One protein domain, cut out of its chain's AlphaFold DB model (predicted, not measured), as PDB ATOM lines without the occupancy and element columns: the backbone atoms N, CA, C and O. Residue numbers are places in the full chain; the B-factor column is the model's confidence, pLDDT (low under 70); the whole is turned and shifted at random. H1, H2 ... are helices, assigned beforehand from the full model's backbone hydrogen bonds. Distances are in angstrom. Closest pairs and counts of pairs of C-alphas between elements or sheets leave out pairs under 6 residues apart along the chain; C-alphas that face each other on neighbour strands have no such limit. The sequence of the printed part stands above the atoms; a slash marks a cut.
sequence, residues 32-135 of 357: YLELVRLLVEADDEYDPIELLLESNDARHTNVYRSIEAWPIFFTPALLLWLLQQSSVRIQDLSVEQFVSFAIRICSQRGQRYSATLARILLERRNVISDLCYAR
ATOM      1  N   TYR A  32      35.069  24.155 190.465       54.78
ATOM      2  CA  TYR A  32      34.705  23.031 191.334       54.78
ATOM      3  C   TYR A  32      35.047  21.674 190.716       54.78
ATOM      4  O   TYR A  32      35.449  20.767 191.439       54.78
ATOM      5  N   LEU A  33      34.888  21.524 189.399       54.06
ATOM      6  CA  LEU A  33      35.230  20.287 188.694       54.06
ATOM      7  C   LEU A  33      36.735  20.076 188.613       54.06
ATOM      8  O   LEU A  33      37.189  18.960 188.837       54.06
ATOM      9  N   GLU A  34      37.499  21.142 188.385       61.12
ATOM     10  CA  GLU A  34      38.957  21.094 188.469       61.12
ATOM     11  C   GLU A  34      39.402  20.754 189.891       61.12
ATOM     12  O   GLU A  34      40.359  20.025 190.076       61.12
ATOM     13  N   LEU A  35      38.662  21.178 190.915       58.12
ATOM     14  CA  LEU A  35      38.978  20.838 192.296       58.12
ATOM     15  C   LEU A  35      38.618  19.387 192.655       58.12
ATOM     16  O   LEU A  35      39.394  18.724 193.333       58.12
ATOM     17  N   VAL A  36      37.493  18.853 192.167       58.09
ATOM     18  CA  VAL A  36      37.193  17.409 192.263       58.09
ATOM     19  C   VAL A  36      38.250  16.601 191.514       58.09
ATOM     20  O   VAL A  36      38.714  15.588 192.022       58.09
ATOM     21  N   ARG A  37      38.670  17.071 190.340       62.12
ATOM     22  CA  ARG A  37      39.739  16.465 189.554       62.12
ATOM     23  C   ARG A  37      41.072  16.503 190.298       62.12
ATOM     24  O   ARG A  37      41.679  15.456 190.429       62.12
ATOM     25  N   LEU A  38      41.469  17.634 190.880       60.03
ATOM     26  CA  LEU A  38      42.667  17.753 191.719       60.03
ATOM     27  C   LEU A  38      42.583  16.867 192.968       60.03
ATOM     28  O   LEU A  38      43.580  16.277 193.353       60.03
ATOM     29  N   LEU A  39      41.408  16.711 193.586       58.38
ATOM     30  CA  LEU A  39      41.220  15.781 194.709       58.38
ATOM     31  C   LEU A  39      41.350  14.306 194.298       58.38
ATOM     32  O   LEU A  39      41.710  13.484 195.138       58.38
ATOM     33  N   VAL A  40      41.026  13.978 193.045       55.00
ATOM     34  CA  VAL A  40      41.144  12.630 192.463       55.00
ATOM     35  C   VAL A  40      42.548  12.370 191.894       55.00
ATOM     36  O   VAL A  40      43.003  11.231 191.918       55.00
ATOM     37  N   GLU A  41      43.220  13.400 191.373       55.34
ATOM     38  CA  GLU A  41      44.550  13.337 190.745       55.34
ATOM     39  C   GLU A  41      45.700  13.572 191.732       55.34
ATOM     40  O   GLU A  41      46.843  13.261 191.404       55.34
ATOM     41  N   ALA A  42      45.433  14.113 192.922       56.31
ATOM     42  CA  ALA A  42      46.457  14.288 193.940       56.31
ATOM     43  C   ALA A  42      46.887  12.937 194.516       56.31
ATOM     44  O   ALA A  42      46.135  12.304 195.260       56.31
ATOM     45  N   ASP A  43      48.102  12.539 194.152       47.75
ATOM     46  CA  ASP A  43      48.813  11.375 194.671       47.75
ATOM     47  C   ASP A  43      49.024  11.499 196.193       47.75
ATOM     48  O   ASP A  43      49.199  12.608 196.698       47.75
ATOM     49  N   ASP A  44      49.027  10.393 196.948       50.84
ATOM     50  CA  ASP A  44      49.130  10.448 198.425       50.84
ATOM     51  C   ASP A  44      50.493  10.989 198.908       50.84
ATOM     52  O   ASP A  44      50.654  11.315 200.086       50.84
ATOM     53  N   GLU A  45      51.485  11.068 198.017       44.97
ATOM     54  CA  GLU A  45      52.818  11.597 198.316       44.97
ATOM     55  C   GLU A  45      52.834  13.128 198.447       44.97
ATOM     56  O   GLU A  45      53.725  13.676 199.091       44.97
ATOM     57  N   TYR A  46      51.829  13.809 197.885       46.81
ATOM     58  CA  TYR A  46      51.694  15.257 197.931       46.81
ATOM     59  C   TYR A  46      50.308  15.637 198.431       46.81
ATOM     60  O   TYR A  46      49.283  15.320 197.825       46.81
ATOM     61  N   ASP A  47      50.259  16.403 199.519       49.50
ATOM     62  CA  ASP A  47      49.023  17.086 199.857       49.50
ATOM     63  C   ASP A  47      48.686  18.021 198.665       49.50
ATOM     64  O   ASP A  47      49.508  18.863 198.306       49.50
ATOM     65  N   PRO A  48      47.523  17.928 197.991       45.59
ATOM     66  CA  PRO A  48      47.097  18.915 197.000       45.59
ATOM     67  C   PRO A  48      47.104  20.333 197.579       45.59
ATOM     68  O   PRO A  48      47.185  21.303 196.827       45.59
ATOM     69  N   ILE A  49      47.060  20.458 198.910       41.31
ATOM     70  CA  ILE A  49      47.321  21.699 199.633       41.31
ATOM     71  C   ILE A  49      48.789  22.141 199.465       41.31
ATOM     72  O   ILE A  49      49.005  23.317 199.203       41.31
ATOM     73  N   GLU A  50      49.787  21.251 199.523       41.94
ATOM     74  CA  GLU A  50      51.203  21.547 199.220       41.94
ATOM     75  C   GLU A  50      51.449  21.909 197.749       41.94
ATOM     76  O   GLU A  50      52.140  22.890 197.479       41.94
ATOM     77  N   LEU A  51      50.809  21.234 196.788       45.97
ATOM     78  CA  LEU A  51      50.874  21.629 195.368       45.97
ATOM     79  C   LEU A  51      50.268  23.025 195.116       45.97
ATOM     80  O   LEU A  51      50.768  23.794 194.293       45.97
ATOM     81  N   LEU A  52      49.218  23.395 195.861       42.56
ATOM     82  CA  LEU A  52      48.653  24.753 195.871       42.56
ATOM     83  C   LEU A  52      49.524  25.771 196.638       42.56
ATOM     84  O   LEU A  52      49.345  26.974 196.444       42.56
ATOM     85  N   LEU A  53      50.441  25.322 197.504       38.38
ATOM     86  CA  LEU A  53      51.411  26.159 198.223       38.38
ATOM     87  C   LEU A  53      52.661  26.439 197.376       38.38
ATOM     88  O   LEU A  53      53.179  27.556 197.402       38.38
ATOM     89  N   GLU A  54      53.119  25.469 196.580       45.09
ATOM     90  CA  GLU A  54      54.237  25.646 195.642       45.09
ATOM     91  C   GLU A  54      53.898  26.626 194.500       45.09
ATOM     92  O   GLU A  54      54.797  27.222 193.900       45.09
ATOM     93  N   SER A  55      52.609  26.903 194.256       47.56
ATOM     94  CA  SER A  55      52.145  27.863 193.242       47.56
ATOM     95  C   SER A  55      52.321  29.352 193.614       47.56
ATOM     96  O   SER A  55      51.700  30.204 192.979       47.56
ATOM     97  N   ASN A  56      53.141  29.673 194.627       34.59
ATOM     98  CA  ASN A  56      53.788  30.963 194.955       34.59
ATOM     99  C   ASN A  56      52.955  32.275 194.932       34.59
ATOM    100  O   ASN A  56      53.524  33.366 195.022       34.59
ATOM    101  N   ASP A  57      51.624  32.227 194.842       55.09
ATOM    102  CA  ASP A  57      50.767  33.417 194.866       55.09
ATOM    103  C   ASP A  57      50.308  33.702 196.308       55.09
ATOM    104  O   ASP A  57      49.559  32.938 196.920       55.09
ATOM    105  N   ALA A  58      50.736  34.843 196.860       45.22
ATOM    106  CA  ALA A  58      50.415  35.314 198.214       45.22
ATOM    107  C   ALA A  58      48.898  35.439 198.501       45.22
ATOM    108  O   ALA A  58      48.483  35.623 199.646       45.22
ATOM    109  N   ARG A  59      48.041  35.304 197.480       50.09
ATOM    110  CA  ARG A  59      46.584  35.180 197.629       50.09
ATOM    111  C   ARG A  59      46.132  33.846 198.244       50.09
ATOM    112  O   ARG A  59      45.013  33.787 198.749       50.09
ATOM    113  N   HIS A  60      46.987  32.821 198.285       43.44
ATOM    114  CA  HIS A  60      46.656  31.477 198.782       43.44
ATOM    115  C   HIS A  60      46.790  31.321 200.310       43.44
ATOM    116  O   HIS A  60      46.147  30.460 200.908       43.44
ATOM    117  N   THR A  61      47.510  32.207 201.005       40.38
ATOM    118  CA  THR A  61      47.668  32.124 202.474       40.38
ATOM    119  C   THR A  61      46.368  32.434 203.237       40.38
ATOM    120  O   THR A  61      46.159  31.936 204.340       40.38
ATOM    121  N   ASN A  62      45.445  33.206 202.646       40.53
ATOM    122  CA  ASN A  62      44.080  33.385 203.174       40.53
ATOM    123  C   ASN A  62      43.121  32.254 202.755       40.53
ATOM    124  O   ASN A  62      42.110  32.043 203.423       40.53
ATOM    125  N   VAL A  63      43.442  31.512 201.690       40.19
ATOM    126  CA  VAL A  63      42.726  30.289 201.280       40.19
ATOM    127  C   VAL A  63      42.993  29.163 202.284       40.19
ATOM    128  O   VAL A  63      42.097  28.398 202.606       40.19
ATOM    129  N   TYR A  64      44.180  29.121 202.891       36.56
ATOM    130  CA  TYR A  64      44.539  28.150 203.930       36.56
ATOM    131  C   TYR A  64      43.584  28.166 205.145       36.56
ATOM    132  O   TYR A  64      43.037  27.134 205.527       36.56
ATOM    133  N   ARG A  65      43.279  29.354 205.699       40.69
ATOM    134  CA  ARG A  65      42.289  29.490 206.792       40.69
ATOM    135  C   ARG A  65      40.864  29.129 206.363       40.69
ATOM    136  O   ARG A  65      40.028  28.876 207.227       40.69
ATOM    137  N   SER A  66      40.569  29.140 205.061       41.88
ATOM    138  CA  SER A  66      39.262  28.749 204.539       41.88
ATOM    139  C   SER A  66      39.186  27.253 204.211       41.88
ATOM    140  O   SER A  66      38.135  26.679 204.456       41.88
ATOM    141  N   ILE A  67      40.270  26.592 203.779       40.81
ATOM    142  CA  ILE A  67      40.332  25.137 203.515       40.81
ATOM    143  C   ILE A  67      40.269  24.312 204.808       40.81
ATOM    144  O   ILE A  67      39.553  23.318 204.855       40.81
ATOM    145  N   GLU A  68      40.881  24.745 205.912       41.88
ATOM    146  CA  GLU A  68      40.618  24.117 207.223       41.88
ATOM    147  C   GLU A  68      39.157  24.321 207.689       41.88
ATOM    148  O   GLU A  68      38.647  23.559 208.511       41.88
ATOM    149  N   ALA A  69      38.445  25.303 207.118       46.56
ATOM    150  CA  ALA A  69      37.008  25.516 207.310       46.56
ATOM    151  C   ALA A  69      36.120  24.801 206.262       46.56
ATOM    152  O   ALA A  69      34.902  24.740 206.445       46.56
ATOM    153  N   TRP A  70      36.687  24.195 205.206       49.81
ATOM    154  CA  TRP A  70      35.950  23.395 204.208       49.81
ATOM    155  C   TRP A  70      35.168  22.194 204.744       49.81
ATOM    156  O   TRP A  70      34.097  21.917 204.188       49.81
ATOM    157  N   PRO A  71      35.620  21.467 205.785       52.38
ATOM    158  CA  PRO A  71      34.897  20.292 206.260       52.38
ATOM    159  C   PRO A  71      33.459  20.599 206.690       52.38
ATOM    160  O   PRO A  71      32.605  19.719 206.711       52.38
ATOM    161  N   ILE A  72      33.166  21.867 206.978       52.56
ATOM    162  CA  ILE A  72      31.855  22.329 207.424       52.56
ATOM    163  C   ILE A  72      30.862  22.468 206.249       52.56
ATOM    164  O   ILE A  72      29.654  22.426 206.477       52.56
ATOM    165  N   PHE A  73      31.322  22.579 204.992       61.44
ATOM    166  CA  PHE A  73      30.464  22.991 203.865       61.44
ATOM    167  C   PHE A  73      30.202  21.930 202.791       61.44
ATOM    168  O   PHE A  73      29.299  22.115 201.969       61.44
ATOM    169  N   PHE A  74      30.928  20.808 202.777       77.69
ATOM    170  CA  PHE A  74      30.675  19.759 201.786       77.69
ATOM    171  C   PHE A  74      29.468  18.904 202.201       77.69
ATOM    172  O   PHE A  74      29.567  18.000 203.025       77.69
ATOM    173  N   THR A  75      28.295  19.241 201.664       88.56
ATOM    174  CA  THR A  75      27.029  18.562 201.978       88.56
ATOM    175  C   THR A  75      26.712  17.453 200.969       88.56
ATOM    176  O   THR A  75      27.136  17.535 199.813       88.56
ATOM    177  N   PRO A  76      25.890  16.452 201.342       90.62
ATOM    178  CA  PRO A  76      25.382  15.438 200.415       90.62
ATOM    179  C   PRO A  76      24.755  16.016 199.139       90.62
ATOM    180  O   PRO A  76      24.987  15.510 198.043       90.62
ATOM    181  N   ALA A  77      23.994  17.109 199.266       88.69
ATOM    182  CA  ALA A  77      23.359  17.780 198.134       88.69
ATOM    183  C   ALA A  77      24.385  18.402 197.176       88.69
ATOM    184  O   ALA A  77      24.235  18.280 195.961       88.69
ATOM    185  N   LEU A  78      25.438  19.027 197.715       85.56
ATOM    186  CA  LEU A  78      26.518  19.588 196.906       85.56
ATOM    187  C   LEU A  78      27.278  18.486 196.164       85.56
ATOM    188  O   LEU A  78      27.501  18.624 194.965       85.56
ATOM    189  N   LEU A  79      27.612  17.379 196.837       87.56
ATOM    190  CA  LEU A  79      28.254  16.239 196.181       87.56
ATOM    191  C   LEU A  79      27.374  15.703 195.047       87.56
ATOM    192  O   LEU A  79      27.840  15.587 193.922       87.56
ATOM    193  N   LEU A  80      26.092  15.435 195.300       88.56
ATOM    194  CA  LEU A  80      25.176  14.949 194.263       88.56
ATOM    195  C   LEU A  80      25.080  15.901 193.068       88.56
ATOM    196  O   LEU A  80      25.080  15.435 191.929       88.56
ATOM    197  N   TRP A  81      25.030  17.211 193.320       87.00
ATOM    198  CA  TRP A  81      25.043  18.221 192.268       87.00
ATOM    199  C   TRP A  81      26.354  18.190 191.470       87.00
ATOM    200  O   TRP A  81      26.308  18.130 190.244       87.00
ATOM    201  N   LEU A  82      27.513  18.131 192.135       82.69
ATOM    202  CA  LEU A  82      28.818  18.020 191.472       82.69
ATOM    203  C   LEU A  82      28.901  16.769 190.595       82.69
ATOM    204  O   LEU A  82      29.314  16.845 189.441       82.69
ATOM    205  N   LEU A  83      28.428  15.631 191.102       84.31
ATOM    206  CA  LEU A  83      28.386  14.374 190.356       84.31
ATOM    207  C   LEU A  83      27.425  14.411 189.159       84.31
ATOM    208  O   LEU A  83      27.559  13.592 188.254       84.31
ATOM    209  N   GLN A  84      26.436  15.309 189.156       86.56
ATOM    210  CA  GLN A  84      25.533  15.523 188.021       86.56
ATOM    211  C   GLN A  84      26.109  16.495 186.987       86.56
ATOM    212  O   GLN A  84      25.816  16.345 185.805       86.56
ATOM    213  N   GLN A  85      26.881  17.494 187.423       84.25
ATOM    214  CA  GLN A  85      27.472  18.504 186.538       84.25
ATOM    215  C   GLN A  85      28.823  18.081 185.951       84.25
ATOM    216  O   GLN A  85      29.242  18.628 184.934       84.25
ATOM    217  N   SER A  86      29.511  17.131 186.584       80.00
ATOM    218  CA  SER A  86      30.805  16.642 186.118       80.00
ATOM    219  C   SER A  86      30.708  15.998 184.740       80.00
ATOM    220  O   SER A  86      29.906  15.092 184.511       80.00
ATOM    221  N   SER A  87      31.571  16.449 183.827       75.69
ATOM    222  CA  SER A  87      31.799  15.793 182.536       75.69
ATOM    223  C   SER A  87      32.489  14.437 182.706       75.69
ATOM    224  O   SER A  87      32.251  13.530 181.910       75.69
ATOM    225  N   VAL A  88      33.294  14.285 183.765       77.75
ATOM    226  CA  VAL A  88      33.896  13.013 184.169       77.75
ATOM    227  C   VAL A  88      32.829  12.183 184.865       77.75
ATOM    228  O   VAL A  88      32.322  12.566 185.926       77.75
ATOM    229  N   ARG A  89      32.482  11.035 184.280       81.06
ATOM    230  CA  ARG A  89      31.566  10.099 184.922       81.06
ATOM    231  C   ARG A  89      32.343   9.340 185.988       81.06
ATOM    232  O   ARG A  89      33.424   8.831 185.719       81.06
ATOM    233  N   ILE A  90      31.776   9.190 187.188       80.31
ATOM    234  CA  ILE A  90      32.363   8.330 188.238       80.31
ATOM    235  C   ILE A  90      32.652   6.922 187.700       80.31
ATOM    236  O   ILE A  90      33.602   6.273 188.127       80.31
ATOM    237  N   GLN A  91      31.827   6.450 186.762       82.88
ATOM    238  CA  GLN A  91      31.991   5.148 186.124       82.88
ATOM    239  C   GLN A  91      33.288   5.027 185.310       82.88
ATOM    240  O   GLN A  91      33.746   3.906 185.105       82.88
ATOM    241  N   ASP A  92      33.874   6.149 184.886       86.81
ATOM    242  CA  ASP A  92      35.115   6.183 184.110       86.81
ATOM    243  C   ASP A  92      36.359   6.120 185.016       86.81
ATOM    244  O   ASP A  92      37.451   5.812 184.542       86.81
ATOM    245  N   LEU A  93      36.213   6.368 186.327       84.69
ATOM    246  CA  LEU A  93      37.309   6.231 187.288       84.69
ATOM    247  C   LEU A  93      37.655   4.754 187.502       84.69
ATOM    248  O   LEU A  93      36.774   3.892 187.633       84.69
ATOM    249  N   SER A  94      38.946   4.449 187.639       87.38
ATOM    250  CA  SER A  94      39.372   3.119 188.091       87.38
ATOM    251  C   SER A  94      38.799   2.801 189.484       87.38
ATOM    252  O   SER A  94      38.344   3.688 190.213       87.38
ATOM    253  N   VAL A  95      38.737   1.517 189.854       84.94
ATOM    254  CA  VAL A  95      38.295   1.108 191.206       84.94
ATOM    255  C   VAL A  95      39.180   1.749 192.266       84.94
ATOM    256  O   VAL A  95      38.665   2.337 193.208       84.94
ATOM    257  N   GLU A  96      40.488   1.740 192.047       83.62
ATOM    258  CA  GLU A  96      41.482   2.311 192.951       83.62
ATOM    259  C   GLU A  96      41.304   3.820 193.168       83.62
ATOM    260  O   GLU A  96      41.137   4.247 194.307       83.62
ATOM    261  N   GLN A  97      41.222   4.619 192.096       84.56
ATOM    262  CA  GLN A  97      41.010   6.073 192.203       84.56
ATOM    263  C   GLN A  97      39.711   6.409 192.932       84.56
ATOM    264  O   GLN A  97      39.661   7.290 193.786       84.56
ATOM    265  N   PHE A  98      38.641   5.690 192.599       86.19
ATOM    266  CA  PHE A  98      37.342   5.895 193.218       86.19
ATOM    267  C   PHE A  98      37.359   5.567 194.714       86.19
ATOM    268  O   PHE A  98      36.775   6.289 195.521       86.19
ATOM    269  N   VAL A  99      38.027   4.477 195.083       83.19
ATOM    270  CA  VAL A  99      38.156   4.074 196.476       83.19
ATOM    271  C   VAL A  99      39.042   5.046 197.250       83.19
ATOM    272  O   VAL A  99      38.635   5.475 198.327       83.19
ATOM    273  N   SER A 100      40.192   5.443 196.702       84.69
ATOM    274  CA  SER A 100      41.056   6.459 197.313       84.69
ATOM    275  C   SER A 100      40.274   7.751 197.568       84.69
ATOM    276  O   SER A 100      40.237   8.253 198.693       84.69
ATOM    277  N   PHE A 101      39.501   8.208 196.579       85.88
ATOM    278  CA  PHE A 101      38.623   9.367 196.720       85.88
ATOM    279  C   PHE A 101      37.585   9.203 197.844       85.88
ATOM    280  O   PHE A 101      37.384  10.117 198.649       85.88
ATOM    281  N   ALA A 102      36.946   8.035 197.947       89.69
ATOM    282  CA  ALA A 102      35.999   7.752 199.020       89.69
ATOM    283  C   ALA A 102      36.682   7.731 200.404       89.69
ATOM    284  O   ALA A 102      36.151   8.324 201.347       89.69
ATOM    285  N   ILE A 103      37.857   7.093 200.533       89.38
ATOM    286  CA  ILE A 103      38.646   7.060 201.781       89.38
ATOM    287  C   ILE A 103      39.023   8.478 202.186       89.38
ATOM    288  O   ILE A 103      38.799   8.865 203.332       89.38
ATOM    289  N   ARG A 104      39.483   9.294 201.241       87.00
ATOM    290  CA  ARG A 104      39.857  10.688 201.477       87.00
ATOM    291  C   ARG A 104      38.687  11.536 201.974       87.00
ATOM    292  O   ARG A 104      38.830  12.261 202.955       87.00
ATOM    293  N   ILE A 105      37.505  11.395 201.369       88.44
ATOM    294  CA  ILE A 105      36.283  12.068 201.842       88.44
ATOM    295  C   ILE A 105      35.921  11.635 203.266       88.44
ATOM    296  O   ILE A 105      35.545  12.478 204.083       88.44
ATOM    297  N   CYS A 106      36.046  10.343 203.583       89.25
ATOM    298  CA  CYS A 106      35.835   9.849 204.945       89.25
ATOM    299  C   CYS A 106      36.887  10.353 205.937       89.25
ATOM    300  O   CYS A 106      36.570  10.591 207.102       89.25
ATOM    301  N   SER A 107      38.127  10.516 205.489       87.69
ATOM    302  CA  SER A 107      39.267  10.920 206.318       87.69
ATOM    303  C   SER A 107      39.276  12.419 206.610       87.69
ATOM    304  O   SER A 107      39.949  12.863 207.538       87.69
ATOM    305  N   GLN A 108      38.495  13.211 205.865       86.88
ATOM    306  CA  GLN A 108      38.468  14.659 206.017       86.88
ATOM    307  C   GLN A 108      37.966  15.070 207.406       86.88
ATOM    308  O   GLN A 108      36.792  14.920 207.755       86.88
ATOM    309  N   ARG A 109      38.863  15.625 208.217       78.81
ATOM    310  CA  ARG A 109      38.586  16.028 209.605       78.81
ATOM    311  C   ARG A 109      37.476  17.061 209.666       78.81
ATOM    312  O   ARG A 109      37.489  17.998 208.885       78.81
ATOM    313  N   GLY A 110      36.544  16.938 210.607       78.44
ATOM    314  CA  GLY A 110      35.453  17.908 210.753       78.44
ATOM    315  C   GLY A 110      34.313  17.751 209.752       78.44
ATOM    316  O   GLY A 110      33.327  18.485 209.848       78.44
ATOM    317  N   GLN A 111      34.415  16.797 208.824       87.19
ATOM    318  CA  GLN A 111      33.378  16.546 207.840       87.19
ATOM    319  C   GLN A 111      32.191  15.829 208.487       87.19
ATOM    320  O   GLN A 111      32.191  14.610 208.666       87.19
ATOM    321  N   ARG A 112      31.144  16.601 208.805       85.69
ATOM    322  CA  ARG A 112      29.923  16.110 209.465       85.69
ATOM    323  C   ARG A 112      29.186  15.037 208.668       85.69
ATOM    324  O   ARG A 112      28.504  14.218 209.264       85.69
ATOM    325  N   TYR A 113      29.318  15.029 207.347       90.31
ATOM    326  CA  TYR A 113      28.620  14.092 206.469       90.31
ATOM    327  C   TYR A 113      29.554  13.044 205.862       90.31
ATOM    328  O   TYR A 113      29.213  12.448 204.849       90.31
ATOM    329  N   SER A 114      30.735  12.816 206.444       91.31
ATOM    330  CA  SER A 114      31.794  11.963 205.876       91.31
ATOM    331  C   SER A 114      31.286  10.575 205.481       91.31
ATOM    332  O   SER A 114      31.498  10.134 204.351       91.31
ATOM    333  N   ALA A 115      30.536   9.925 206.371       92.62
ATOM    334  CA  ALA A 115      29.934   8.623 206.107       92.62
ATOM    335  C   ALA A 115      28.815   8.682 205.053       92.62
ATOM    336  O   ALA A 115      28.779   7.847 204.154       92.62
ATOM    337  N   THR A 116      27.927   9.679 205.113       93.25
ATOM    338  CA  THR A 116      26.849   9.868 204.126       93.25
ATOM    339  C   THR A 116      27.410  10.101 202.722       93.25
ATOM    340  O   THR A 116      26.941   9.515 201.749       93.25
ATOM    341  N   LEU A 117      28.430  10.953 202.616       92.00
ATOM    342  CA  LEU A 117      29.106  11.289 201.367       92.00
ATOM    343  C   LEU A 117      29.780  10.060 200.767       92.00
ATOM    344  O   LEU A 117      29.614   9.803 199.577       92.00
ATOM    345  N   ALA A 118      30.478   9.273 201.590       92.19
ATOM    346  CA  ALA A 118      31.030   8.008 201.140       92.19
ATOM    347  C   ALA A 118      29.924   7.076 200.652       92.19
ATOM    348  O   ALA A 118      29.974   6.672 199.499       92.19
ATOM    349  N   ARG A 119      28.867   6.826 201.434       92.38
ATOM    350  CA  ARG A 119      27.746   5.962 201.013       92.38
ATOM    351  C   ARG A 119      27.142   6.377 199.667       92.38
ATOM    352  O   ARG A 119      26.965   5.518 198.811       92.38
ATOM    353  N   ILE A 120      26.937   7.677 199.427       91.56
ATOM    354  CA  ILE A 120      26.465   8.201 198.127       91.56
ATOM    355  C   ILE A 120      27.386   7.794 196.975       91.56
ATOM    356  O   ILE A 120      26.912   7.471 195.883       91.56
ATOM    357  N   LEU A 121      28.701   7.823 197.195       89.25
ATOM    358  CA  LEU A 121      29.656   7.337 196.210       89.25
ATOM    359  C   LEU A 121      29.478   5.824 196.028       89.25
ATOM    360  O   LEU A 121      29.314   5.361 194.897       89.25
ATOM    361  N   LEU A 122      29.469   5.056 197.117       87.12
ATOM    362  CA  LEU A 122      29.488   3.588 197.073       87.12
ATOM    363  C   LEU A 122      28.243   2.987 196.423       87.12
ATOM    364  O   LEU A 122      28.360   2.076 195.601       87.12
ATOM    365  N   GLU A 123      27.067   3.533 196.730       88.62
ATOM    366  CA  GLU A 123      25.785   3.104 196.161       88.62
ATOM    367  C   GLU A 123      25.764   3.223 194.633       88.62
ATOM    368  O   GLU A 123      25.160   2.398 193.951       88.62
ATOM    369  N   ARG A 124      26.464   4.211 194.063       84.38
ATOM    370  CA  ARG A 124      26.483   4.429 192.609       84.38
ATOM    371  C   ARG A 124      27.291   3.397 191.835       84.38
ATOM    372  O   ARG A 124      27.073   3.265 190.630       84.38
ATOM    373  N   ARG A 125      28.231   2.708 192.485       80.81
ATOM    374  CA  ARG A 125      29.126   1.749 191.822       80.81
ATOM    375  C   ARG A 125      28.946   0.311 192.307       80.81
ATOM    376  O   ARG A 125      29.414  -0.597 191.633       80.81
ATOM    377  N   ASN A 126      28.238   0.096 193.420       84.25
ATOM    378  CA  ASN A 126      28.042  -1.222 194.031       84.25
ATOM    379  C   ASN A 126      29.375  -1.941 194.348       84.25
ATOM    380  O   ASN A 126      29.517  -3.136 194.116       84.25
ATOM    381  N   VAL A 127      30.362  -1.193 194.858       85.44
ATOM    382  CA  VAL A 127      31.754  -1.656 195.091       85.44
ATOM    383  C   VAL A 127      32.103  -1.824 196.569       85.44
ATOM    384  O   VAL A 127      33.258  -1.696 196.973       85.44
ATOM    385  N   ILE A 128      31.111  -2.077 197.421       85.94
ATOM    386  CA  ILE A 128      31.361  -2.147 198.865       85.94
ATOM    387  C   ILE A 128      32.296  -3.304 199.246       85.94
ATOM    388  O   ILE A 128      33.079  -3.178 200.183       85.94
ATOM    389  N   SER A 129      32.274  -4.400 198.482       85.69
ATOM    390  CA  SER A 129      33.212  -5.514 198.634       85.69
ATOM    391  C   SER A 129      34.648  -5.114 198.300       85.69
ATOM    392  O   SER A 129      35.573  -5.537 198.991       85.69
ATOM    393  N   ASP A 130      34.838  -4.278 197.279       85.38
ATOM    394  CA  ASP A 130      36.167  -3.875 196.809       85.38
ATOM    395  C   ASP A 130      36.832  -2.919 197.805       85.38
ATOM    396  O   ASP A 130      38.037  -2.984 198.045       85.38
ATOM    397  N   LEU A 131      36.029  -2.081 198.466       83.69
ATOM    398  CA  LEU A 131      36.492  -1.178 199.520       83.69
ATOM    399  C   LEU A 131      37.069  -1.876 200.743       83.69
ATOM    400  O   LEU A 131      37.918  -1.301 201.417       83.69
ATOM    401  N   CYS A 132      36.584  -3.074 201.070       85.81
ATOM    402  CA  CYS A 132      36.932  -3.729 202.332       85.81
ATOM    403  C   CYS A 132      38.426  -4.029 202.453       85.81
ATOM    404  O   CYS A 132      38.968  -4.097 203.558       85.81
ATOM    405  N   TYR A 133      39.081  -4.191 201.306       87.25
ATOM    406  CA  TYR A 133      40.499  -4.515 201.199       87.25
ATOM    407  C   TYR A 133      41.336  -3.355 200.690       87.25
ATOM    408  O   TYR A 133      42.564  -3.432 200.706       87.25
ATOM    409  N   ALA A 134      40.683  -2.301 200.221       89.88
ATOM    410  CA  ALA A 134      41.370  -1.184 199.637       89.88
ATOM    411  C   ALA A 134      42.055  -0.334 200.703       89.88
ATOM    412  O   ALA A 134      41.580  -0.184 201.836       89.88
ATOM    413  N   ARG A 135      43.204   0.204 200.309       90.25
ATOM    414  CA  ARG A 135      44.091   0.969 201.170       90.25
ATOM    415  C   ARG A 135      44.593   2.187 200.415       90.25
ATOM    416  O   ARG A 135      44.804   2.099 199.210       90.25
TER     417      ARG A 135
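What this domain is: This is residues 32 to 135 of the 357 residues of an uncharacterized protein of Mollisia scopiformis (UniProt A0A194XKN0). Two antiparallel helices, H5 and H6, lie side by side as a hairpin; H4 and H1 lie over one side of it, H4 packing on H6 and H1 crossing H5, while the short H7 sits over the other side. From this body an arm made of H2, H3 and their link folds out and back between H1 and H4, with residues 54 to 59 sticking out at its tip. The printed part has 104 residues, with seven named helices in the order H1 to H7 and no named strand: the class is all helix. It is compact, with a radius of gyration of the C-alphas of 14.2 A, yet elongated, spanning 43 by 26 by 26 A, and the arm makes much of that length.

Where its parts are: Find C-alpha 95 at (38.295, 1.108, 191.206); from there H5, the longest helix, runs 18.0 A to C-alpha 107 at (39.267, 10.920, 206.318). H6, residues 114 to 125, runs 17.6 A. Go back to C-alpha 32 at (34.705, 23.031, 191.334), where H1 begins; it covers residues 32 to 41 and 13.8 A. H4 is residues 76 to 85, 14.4 A. In the arm, read H2 at residues 48 to 54, 9.9 A, and H3 at residues 61 to 67, 10.2 A. H7, residues 128 to 131, covers 5.3 A and ends at C-alpha 131, (36.492, -1.178, 199.520).

How they stand to each other: Begin at the helical hairpin of H5 and H6: they touch, closest at the C-alphas of Cys 106 and Ser 114, 4.7 A apart, and run opposite ways at a shallow tilt of 17 degrees. H6 touches H4 with residues 116 to 120 alone; the closest C-alphas are those of Pro 76 and Leu 117, 5.7 A apart, and the two run the same way at 38 degrees, only just a steep tilt. H5 touches H1 with residues 97 to 101 alone, closest at the C-alphas of Val 40 and Phe 101, 5.9 A apart; at 71 degrees they are only just about perpendicular. H7 is close to H5 but not clearly touching it, with the C-alphas of Val 99 and Leu 131 closest at 6.3 A. Farther out, H2 and H3 are near each other, while H3 is apart from H1, H5, H6 and H7, among others. In H1, H2, H4 and H5 every O i to N i+4 pair is within hydrogen-bond range; in H6 it is 6 of 8, in H3 1 of 3 beside 2 of 4 O i to N i+3 pairs, and H7 is too short for an i+4 pair.

The domain as a whole: Look for the two C-alphas farthest apart at Ala 58 and Ser 129, 44.3 A. The printed part has no cut; the link from H6 to H7 is tight and no link is long. The mean pLDDT of the printed part is 70.9, and residues 32 to 73 are under 70, so read that stretch of the model as low confidence.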